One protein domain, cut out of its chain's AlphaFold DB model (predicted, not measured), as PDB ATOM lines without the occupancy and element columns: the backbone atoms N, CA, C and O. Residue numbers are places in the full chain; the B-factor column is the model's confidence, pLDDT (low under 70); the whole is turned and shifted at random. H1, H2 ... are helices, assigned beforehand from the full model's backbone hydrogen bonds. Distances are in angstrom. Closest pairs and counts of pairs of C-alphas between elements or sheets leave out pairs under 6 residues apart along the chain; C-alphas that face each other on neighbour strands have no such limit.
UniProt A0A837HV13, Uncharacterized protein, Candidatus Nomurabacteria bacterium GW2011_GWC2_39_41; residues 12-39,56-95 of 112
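AT A GLANCE: This is residues 12 to 39 and 56 to 95 of the 112 residues of an uncharacterized protein of Candidatus Nomurabacteria bacterium GW2011_GWC2_39_41 (UniProt A0A837HV13). One long helix, H3, makes the long axis, and two short helices sit near its last turns: H2 lies side by side with residues 81 to 89 of H3 and runs the opposite way, while H1 is set crosswise to H3 at residues 88 to 93. The stretch of H3 before residue 81 has neither H1 nor H2 against it, and the printed residues 56 to 63 lead to its far end. The printed part has 68 residues with three named helices, H1, H2 and H3 in chain order, and no named strand; the class is all helix. It is only just extended, close to loose, with a radius of gyration of the C-alphas of 16.6 A and spans of 50 by 23 by 15 A.

HOW THE PARTS SIT: The longest helix is H3, residues 64 to 93. H2, residues 27 to 37, touches H3, which meets it with residues 81 to 89 alone; the closest C-alphas are those of Leu 30 and Leu 85, 6.9 A apart. These two helices stand at a shallow tilt of 17 degrees and run opposite ways. H1, residues 13 to 23, touches H3, which meets it with residues 88 to 93 alone; the closest C-alphas are those of Lys 20 and Ala 92, 4.1 A apart. The lines of H1 and H3 are about perpendicular, at 90 degrees. H1 and H2 are close but not clearly touching, with the closest C-alphas, those of Phe 23 and Leu 29, 7.1 A apart. Their lines are about perpendicular, at 81 degrees. In H1, H2 and H3 every O i to N i+4 pair is within hydrogen-bond range.

IN THESE COORDINATES: H3 measures 44.1 A from C-alpha 64 at (170.908, 246.105, 236.090) to C-alpha 93 at (184.526, 269.985, 201.656). H2 has 11 residues, Val 27 to Phe 37, and measures 15.7 A. H1 has 11 residues as well, measures 15.4 A and begins with C-alpha 13 at (190.356, 257.446, 195.606).

THE WHOLE: The outline is a rod, and the two C-alphas farthest apart, those of Glu 61 and Asp 95, are 50.7 A apart. The C-alphas of the first and last printed residues, Thr 12 and Asp 95, are 16.0 A apart. Residues 40 to 55 are cut out and not printed, and C-alphas 39 and 56 are 13.7 A apart across the cut. The link from H1 to H2 is tight, with 3 residues; the link from H2 to H3 is the link across the cut. The mean pLDDT of the printed part is 87.4, and residue 95 is the one printed residue under 70.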
ATOM      1  N   THR A  12     189.189 254.545 199.392       86.50
ATOM      2  CA  THR A  12     189.866 254.566 198.098       86.50
ATOM      3  C   THR A  12     189.654 255.910 197.390       86.50
ATOM      4  O   THR A  12     188.764 256.690 197.736       86.50
ATOM      5  N   GLY A  13     190.479 256.204 196.380       82.31
ATOM      6  CA  GLY A  13     190.356 257.446 195.606       82.31
ATOM      7  C   GLY A  13     188.987 257.601 194.932       82.31
ATOM      8  O   GLY A  13     188.416 258.690 194.940       82.31
ATOM      9  N   ASP A  14     188.426 256.502 194.424       85.19
ATOM     10  CA  ASP A  14     187.112 256.495 193.773       85.19
ATOM     11  C   ASP A  14     185.979 256.762 194.772       85.19
ATOM     12  O   ASP A  14     185.078 257.555 194.493       85.19
ATOM     13  N   GLU A  15     186.056 256.177 195.971       84.88
ATOM     14  CA  GLU A  15     185.101 256.443 197.052       84.88
ATOM     15  C   GLU A  15     185.167 257.901 197.521       84.88
ATOM     16  O   GLU A  15     184.130 258.520 197.750       84.88
ATOM     17  N   LEU A  16     186.364 258.489 197.610       86.25
ATOM     18  CA  LEU A  16     186.521 259.905 197.955       86.25
ATOM     19  C   LEU A  16     185.915 260.823 196.893       86.25
ATOM     20  O   LEU A  16     185.246 261.798 197.238       86.25
ATOM     21  N   ASN A  17     186.108 260.506 195.613       87.06
ATOM     22  CA  ASN A  17     185.482 261.249 194.522       87.06
ATOM     23  C   ASN A  17     183.953 261.150 194.588       87.06
ATOM     24  O   ASN A  17     183.264 262.159 194.436       87.06
ATOM     25  N   LEU A  18     183.416 259.963 194.881       89.25
ATOM     26  CA  LEU A  18     181.980 259.768 195.066       89.25
ATOM     27  C   LEU A  18     181.439 260.576 196.252       89.25
ATOM     28  O   LEU A  18     180.406 261.235 196.114       89.25
ATOM     29  N   ILE A  19     182.142 260.578 197.389       88.88
ATOM     30  CA  ILE A  19     181.776 261.362 198.576       88.88
ATOM     31  C   ILE A  19     181.718 262.851 198.226       88.88
ATOM     32  O   ILE A  19     180.705 263.501 198.480       88.88
ATOM     33  N   LYS A  20     182.755 263.388 197.577       88.50
ATOM     34  CA  LYS A  20     182.806 264.804 197.183       88.50
ATOM     35  C   LYS A  20     181.675 265.169 196.232       88.50
ATOM     36  O   LYS A  20     180.962 266.134 196.481       88.50
ATOM     37  N   ASN A  21     181.462 264.372 195.190       90.25
ATOM     38  CA  ASN A  21     180.419 264.643 194.202       90.25
ATOM     39  C   ASN A  21     179.004 264.572 194.795       90.25
ATOM     40  O   ASN A  21     178.111 265.269 194.324       90.25
ATOM     41  N   THR A  22     178.794 263.737 195.814       90.19
ATOM     42  CA  THR A  22     177.468 263.520 196.410       90.19
ATOM     43  C   THR A  22     177.144 264.532 197.509       90.19
ATOM     44  O   THR A  22     176.008 265.002 197.602       90.19
ATOM     45  N   PHE A  23     178.123 264.854 198.358       89.75
ATOM     46  CA  PHE A  23     177.892 265.594 199.601       89.75
ATOM     47  C   PHE A  23     178.360 267.051 199.575       89.75
ATOM     48  O   PHE A  23     177.870 267.833 200.388       89.75
ATOM     49  N   LYS A  24     179.259 267.450 198.663       89.62
ATOM     50  CA  LYS A  24     179.782 268.826 198.624       89.62
ATOM     51  C   LYS A  24     178.652 269.827 198.391       89.62
ATOM     52  O   LYS A  24     177.911 269.717 197.415       89.62
ATOM     53  N   GLY A  25     178.495 270.787 199.304       85.38
ATOM     54  CA  GLY A  25     177.397 271.761 199.280       85.38
ATOM     55  C   GLY A  25     175.986 271.188 199.503       85.38
ATOM     56  O   GLY A  25     175.024 271.955 199.533       85.38
ATOM     57  N   ASN A  26     175.824 269.873 199.700       89.69
ATOM     58  CA  ASN A  26     174.525 269.219 199.887       89.69
ATOM     59  C   ASN A  26     174.245 268.927 201.369       89.69
ATOM     60  O   ASN A  26     174.160 267.782 201.821       89.69
ATOM     61  N   VAL A  27     174.084 270.003 202.136       86.69
ATOM     62  CA  VAL A  27     173.820 269.943 203.582       86.69
ATOM     63  C   VAL A  27     172.500 269.221 203.896       86.69
ATOM     64  O   VAL A  27     172.387 268.548 204.921       86.69
ATOM     65  N   GLU A  28     171.503 269.318 203.015       89.19
ATOM     66  CA  GLU A  28     170.189 268.695 203.219       89.19
ATOM     67  C   GLU A  28     170.249 267.165 203.173       89.19
ATOM     68  O   GLU A  28     169.589 266.505 203.977       89.19
ATOM     69  N   LEU A  29     171.096 266.584 202.317       88.62
ATOM     70  CA  LEU A  29     171.303 265.137 202.290       88.62
ATOM     71  C   LEU A  29     171.933 264.626 203.593       88.62
ATOM     72  O   LEU A  29     171.496 263.608 204.130       88.62
ATOM     73  N   LEU A  30     172.914 265.345 204.145       88.44
ATOM     74  CA  LEU A  30     173.513 264.989 205.436       88.44
ATOM     75  C   LEU A  30     172.498 265.092 206.581       88.44
ATOM     76  O   LEU A  30     172.440 264.206 207.434       88.44
ATOM     77  N   LYS A  31     171.645 266.125 206.575       89.06
ATOM     78  CA  LYS A  31     170.536 266.250 207.535       89.06
ATOM     79  C   LYS A  31     169.531 265.109 207.397       89.06
ATOM     80  O   LYS A  31     169.044 264.613 208.410       89.06
ATOM     81  N   LEU A  32     169.217 264.685 206.173       89.12
ATOM     82  CA  LEU A  32     168.334 263.545 205.932       89.12
ATOM     83  C   LEU A  32     168.939 262.255 206.497       89.12
ATOM     84  O   LEU A  32     168.257 261.547 207.231       89.12
ATOM     85  N   LEU A  33     170.216 261.978 206.220       90.12
ATOM     86  CA  LEU A  33     170.906 260.813 206.781       90.12
ATOM     87  C   LEU A  33     170.919 260.850 208.310       90.12
ATOM     88  O   LEU A  33     170.630 259.837 208.945       90.12
ATOM     89  N   ARG A  34     171.167 262.023 208.905       89.19
ATOM     90  CA  ARG A  34     171.064 262.200 210.355       89.19
ATOM     91  C   ARG A  34     169.664 261.857 210.861       89.19
ATOM     92  O   ARG A  34     169.568 261.076 211.790       89.19
ATOM     93  N   LYS A  35     168.593 262.340 210.225       86.75
ATOM     94  CA  LYS A  35     167.206 262.004 210.609       86.75
ATOM     95  C   LYS A  35     166.891 260.511 210.499       86.75
ATOM     96  O   LYS A  35     166.121 259.999 211.301       86.75
ATOM     97  N   VAL A  36     167.461 259.822 209.509       86.50
ATOM     98  CA  VAL A  36     167.245 258.382 209.300       86.50
ATOM     99  C   VAL A  36     167.915 257.552 210.397       86.50
ATOM    100  O   VAL A  36     167.303 256.621 210.911       86.50
ATOM    101  N   PHE A  37     169.161 257.869 210.762       87.06
ATOM    102  CA  PHE A  37     169.915 257.081 211.746       87.06
ATOM    103  C   PHE A  37     169.740 257.558 213.192       87.06
ATOM    104  O   PHE A  37     169.847 256.758 214.121       87.06
ATOM    105  N   LEU A  38     169.485 258.850 213.386       87.69
ATOM    106  CA  LEU A  38     169.353 259.539 214.670       87.69
ATOM    107  C   LEU A  38     168.058 260.376 214.654       87.69
ATOM    108  O   LEU A  38     168.120 261.606 214.550       87.69
ATOM    109  N   PRO A  39     166.879 259.725 214.686       81.12
ATOM    110  CA  PRO A  39     165.606 260.430 214.656       81.12
ATOM    111  C   PRO A  39     165.436 261.292 215.911       81.12
ATOM    112  O   PRO A  39     165.716 260.863 217.029       81.12
ATOM    113  N   SER A  56     164.321 249.967 221.236       72.56
ATOM    114  CA  SER A  56     164.063 248.517 221.320       72.56
ATOM    115  C   SER A  56     164.880 247.741 222.374       72.56
ATOM    116  O   SER A  56     165.115 246.546 222.205       72.56
ATOM    117  N   LEU A  57     165.376 248.378 223.443       73.06
ATOM    118  CA  LEU A  57     166.193 247.680 224.450       73.06
ATOM    119  C   LEU A  57     165.323 246.803 225.376       73.06
ATOM    120  O   LEU A  57     164.480 247.350 226.092       73.06
ATOM    121  N   PRO A  58     165.562 245.479 225.477       74.38
ATOM    122  CA  PRO A  58     164.874 244.618 226.439       74.38
ATOM    123  C   PRO A  58     165.468 244.786 227.851       74.38
ATOM    124  O   PRO A  58     166.006 243.859 228.445       74.38
ATOM    125  N   ILE A  59     165.384 246.000 228.405       77.38
ATOM    126  CA  ILE A  59     165.970 246.366 229.709       77.38
ATOM    127  C   ILE A  59     165.327 245.574 230.854       77.38
ATOM    128  O   ILE A  59     165.992 245.231 231.825       77.38
ATOM    129  N   LYS A  60     164.026 245.280 230.741       77.25
ATOM    130  CA  LYS A  60     163.240 244.634 231.805       77.25
ATOM    131  C   LYS A  60     163.660 243.192 232.093       77.25
ATOM    132  O   LYS A  60     163.386 242.700 233.180       77.25
ATOM    133  N   GLU A  61     164.292 242.530 231.131       85.12
ATOM    134  CA  GLU A  61     164.664 241.113 231.214       85.12
ATOM    135  C   GLU A  61     166.136 240.920 231.617       85.12
ATOM    136  O   GLU A  61     166.602 239.792 231.754       85.12
ATOM    137  N   MET A  62     166.876 242.018 231.812       85.50
ATOM    138  CA  MET A  62     168.314 242.016 232.076       85.50
ATOM    139  C   MET A  62     168.633 242.354 233.530       85.50
ATOM    140  O   MET A  62     167.911 243.097 234.195       85.50
ATOM    141  N   LEU A  63     169.780 241.865 234.008       91.69
ATOM    142  CA  LEU A  63     170.351 242.358 235.257       91.69
ATOM    143  C   LEU A  63     170.729 243.846 235.106       91.69
ATOM    144  O   LEU A  63     171.175 244.244 234.024       91.69
ATOM    145  N   PRO A  64     170.626 244.668 236.168       88.56
ATOM    146  CA  PRO A  64     170.908 246.105 236.090       88.56
ATOM    147  C   PRO A  64     172.275 246.454 235.483       88.56
ATOM    148  O   PRO A  64     172.385 247.388 234.695       88.56
ATOM    149  N   GLU A  65     173.308 245.669 235.792       89.25
ATOM    150  CA  GLU A  65     174.663 245.857 235.259       89.25
ATOM    151  C   GLU A  65     174.739 245.591 233.744       89.25
ATOM    152  O   GLU A  65     175.334 246.360 232.990       89.25
ATOM    153  N   GLN A  66     174.062 244.547 233.263       87.38
ATOM    154  CA  GLN A  66     173.990 244.229 231.834       87.38
ATOM    155  C   GLN A  66     173.185 245.282 231.066       87.38
ATOM    156  O   GLN A  66     173.570 245.686 229.967       87.38
ATOM    157  N   ALA A  67     172.091 245.764 231.660       87.88
ATOM    158  CA  ALA A  67     171.317 246.869 231.113       87.88
ATOM    159  C   ALA A  67     172.173 248.137 230.975       87.88
ATOM    160  O   ALA A  67     172.146 248.783 229.928       87.88
ATOM    161  N   GLN A  68     172.980 248.460 231.991       89.06
ATOM    162  CA  GLN A  68     173.894 249.600 231.958       89.06
ATOM    163  C   GLN A  68     174.913 249.482 230.817       89.06
ATOM    164  O   GLN A  68     175.080 250.435 230.055       89.06
ATOM    165  N   ILE A  69     175.551 248.319 230.657       89.69
ATOM    166  CA  ILE A  69     176.506 248.070 229.565       89.69
ATOM    167  C   ILE A  69     175.833 248.269 228.201       89.69
ATOM    168  O   ILE A  69     176.387 248.949 227.340       89.69
ATOM    169  N   ASN A  70     174.620 247.743 228.011       87.25
ATOM    170  CA  ASN A  70     173.891 247.880 226.748       87.25
ATOM    171  C   ASN A  70     173.505 249.329 226.432       87.25
ATOM    172  O   ASN A  70     173.599 249.752 225.278       87.25
ATOM    173  N   ILE A  71     173.104 250.105 227.441       87.25
ATOM    174  CA  ILE A  71     172.815 251.535 227.276       87.25
ATOM    175  C   ILE A  71     174.089 252.288 226.877       87.25
ATOM    176  O   ILE A  71     174.070 253.063 225.921       87.25
ATOM    177  N   LEU A  72     175.209 252.033 227.561       90.00
ATOM    178  CA  LEU A  72     176.491 252.670 227.252       90.00
ATOM    179  C   LEU A  72     176.983 252.305 225.848       90.00
ATOM    180  O   LEU A  72     177.392 253.191 225.101       90.00
ATOM    181  N   ALA A  73     176.875 251.035 225.456       89.38
ATOM    182  CA  ALA A  73     177.234 250.578 224.118       89.38
ATOM    183  C   ALA A  73     176.392 251.267 223.031       89.38
ATOM    184  O   ALA A  73     176.940 251.697 222.014       89.38
ATOM    185  N   ARG A  74     175.079 251.440 223.251       87.62
ATOM    186  CA  ARG A  74     174.222 252.202 222.325       87.62
ATOM    187  C   ARG A  74     174.630 253.668 222.245       87.62
ATOM    188  O   ARG A  74     174.714 254.198 221.143       87.62
ATOM    189  N   ASN A  75     174.952 254.299 223.372       90.06
ATOM    190  CA  ASN A  75     175.451 255.673 223.370       90.06
ATOM    191  C   ASN A  75     176.760 255.802 222.569       90.06
ATOM    192  O   ASN A  75     176.900 256.705 221.747       90.06
ATOM    193  N   SER A  76     177.697 254.864 222.733       92.75
ATOM    194  CA  SER A  76     178.926 254.826 221.928       92.75
ATOM    195  C   SER A  76     178.645 254.673 220.432       92.75
ATOM    196  O   SER A  76     179.309 255.316 219.621       92.75
ATOM    197  N   LEU A  77     177.651 253.866 220.055       90.88
ATOM    198  CA  LEU A  77     177.261 253.695 218.657       90.88
ATOM    199  C   LEU A  77     176.615 254.963 218.073       90.88
ATOM    200  O   LEU A  77     176.952 255.347 216.955       90.88
ATOM    201  N   ILE A  78     175.756 255.647 218.833       91.31
ATOM    202  CA  ILE A  78     175.174 256.941 218.443       91.31
ATOM    203  C   ILE A  78     176.283 257.966 218.174       91.31
ATOM    204  O   ILE A  78     176.312 258.586 217.111       91.31
ATOM    205  N   ILE A  79     177.242 258.089 219.099       92.69
ATOM    206  CA  ILE A  79     178.396 258.986 218.952       92.69
ATOM    207  C   ILE A  79     179.211 258.620 217.710       92.69
ATOM    208  O   ILE A  79     179.625 259.503 216.958       92.69
ATOM    209  N   HIS A  80     179.435 257.327 217.471       93.50
ATOM    210  CA  HIS A  80     180.168 256.874 216.298       93.50
ATOM    211  C   HIS A  80     179.463 257.274 214.995       93.50
ATOM    212  O   HIS A  80     180.108 257.821 214.104       93.50
ATOM    213  N   ILE A  81     178.150 257.054 214.886       93.19
ATOM    214  CA  ILE A  81     177.364 257.433 213.701       93.19
ATOM    215  C   ILE A  81     177.463 258.941 213.448       93.19
ATOM    216  O   ILE A  81     177.751 259.353 212.325       93.19
ATOM    217  N   GLU A  82     177.304 259.759 214.489       92.50
ATOM    218  CA  GLU A  82     177.442 261.216 214.400       92.50
ATOM    219  C   GLU A  82     178.832 261.616 213.871       92.50
ATOM    220  O   GLU A  82     178.950 262.396 212.924       92.50
ATOM    221  N   GLN A  83     179.898 261.017 214.413       93.31
ATOM    222  CA  GLN A  83     181.269 261.252 213.949       93.31
ATOM    223  C   GLN A  83     181.460 260.869 212.478       93.31
ATOM    224  O   GLN A  83     182.161 261.575 211.754       93.31
ATOM    225  N   GLN A  84     180.852 259.772 212.019       92.19
ATOM    226  CA  GLN A  84     180.942 259.353 210.618       92.19
ATOM    227  C   GLN A  84     180.213 260.317 209.678       92.19
ATOM    228  O   GLN A  84     180.743 260.644 208.618       92.19
ATOM    229  N   LEU A  85     179.047 260.839 210.071       91.81
ATOM    230  CA  LEU A  85     178.338 261.859 209.292       91.81
ATOM    231  C   LEU A  85     179.140 263.166 209.201       91.81
ATOM    232  O   LEU A  85     179.238 263.760 208.126       91.81
ATOM    233  N   ILE A  86     179.780 263.585 210.297       91.25
ATOM    234  CA  ILE A  86     180.688 264.743 210.304       91.25
ATOM    235  C   ILE A  86     181.895 264.491 209.397       91.25
ATOM    236  O   ILE A  86     182.281 265.365 208.622       91.25
ATOM    237  N   GLN A  87     182.478 263.294 209.458       90.56
ATOM    238  CA  GLN A  87     183.611 262.922 208.618       90.56
ATOM    239  C   GLN A  87     183.257 262.988 207.127       90.56
ATOM    240  O   GLN A  87     184.061 263.495 206.349       90.56
ATOM    241  N   LEU A  88     182.060 262.539 206.728       90.56
ATOM    242  CA  LEU A  88     181.585 262.673 205.345       90.56
ATOM    243  C   LEU A  88     181.536 264.137 204.904       90.56
ATOM    244  O   LEU A  88     182.001 264.451 203.813       90.56
ATOM    245  N   ASN A  89     181.038 265.028 205.764       89.44
ATOM    246  CA  ASN A  89     181.004 266.460 205.476       89.44
ATOM    247  C   ASN A  89     182.415 267.042 205.299       89.44
ATOM    248  O   ASN A  89     182.699 267.707 204.308       89.44
ATOM    249  N   ILE A  90     183.325 266.737 206.229       88.75
ATOM    250  CA  ILE A  90     184.716 267.201 206.160       88.75
ATOM    251  C   ILE A  90     185.366 266.717 204.861       88.75
ATOM    252  O   ILE A  90     185.939 267.516 204.130       88.75
ATOM    253  N   LEU A  91     185.248 265.426 204.541       88.50
ATOM    254  CA  LEU A  91     185.842 264.849 203.332       88.50
ATOM    255  C   LEU A  91     185.245 265.424 202.043       88.50
ATOM    256  O   LEU A  91     185.961 265.535 201.049       88.50
ATOM    257  N   ALA A  92     183.963 265.788 202.052       88.12
ATOM    258  CA  ALA A  92     183.300 266.405 200.910       88.12
ATOM    259  C   ALA A  92     183.786 267.840 200.646       88.12
ATOM    260  O   ALA A  92     183.962 268.228 199.490       88.12
ATOM    261  N   GLU A  93     184.045 268.598 201.713       85.62
ATOM    262  CA  GLU A  93     184.526 269.985 201.656       85.62
ATOM    263  C   GLU A  93     186.057 270.094 201.548       85.62
ATOM    264  O   GLU A  93     186.586 271.153 201.222       85.62
ATOM    265  N   MET A  94     186.795 269.004 201.783       82.69
ATOM    266  CA  MET A  94     188.242 268.978 201.580       82.69
ATOM    267  C   MET A  94     188.590 269.204 200.105       82.69
ATOM    268  O   MET A  94     188.302 268.371 199.238       82.69
ATOM    269  N   ASP A  95     189.305 270.290 199.828       69.19
ATOM    270  CA  ASP A  95     189.913 270.513 198.522       69.19
ATOM    271  C   ASP A  95     190.922 269.399 198.205       69.19
ATOM    272  O   ASP A  95     191.656 268.911 199.071       69.19
TER     273      ASP A  95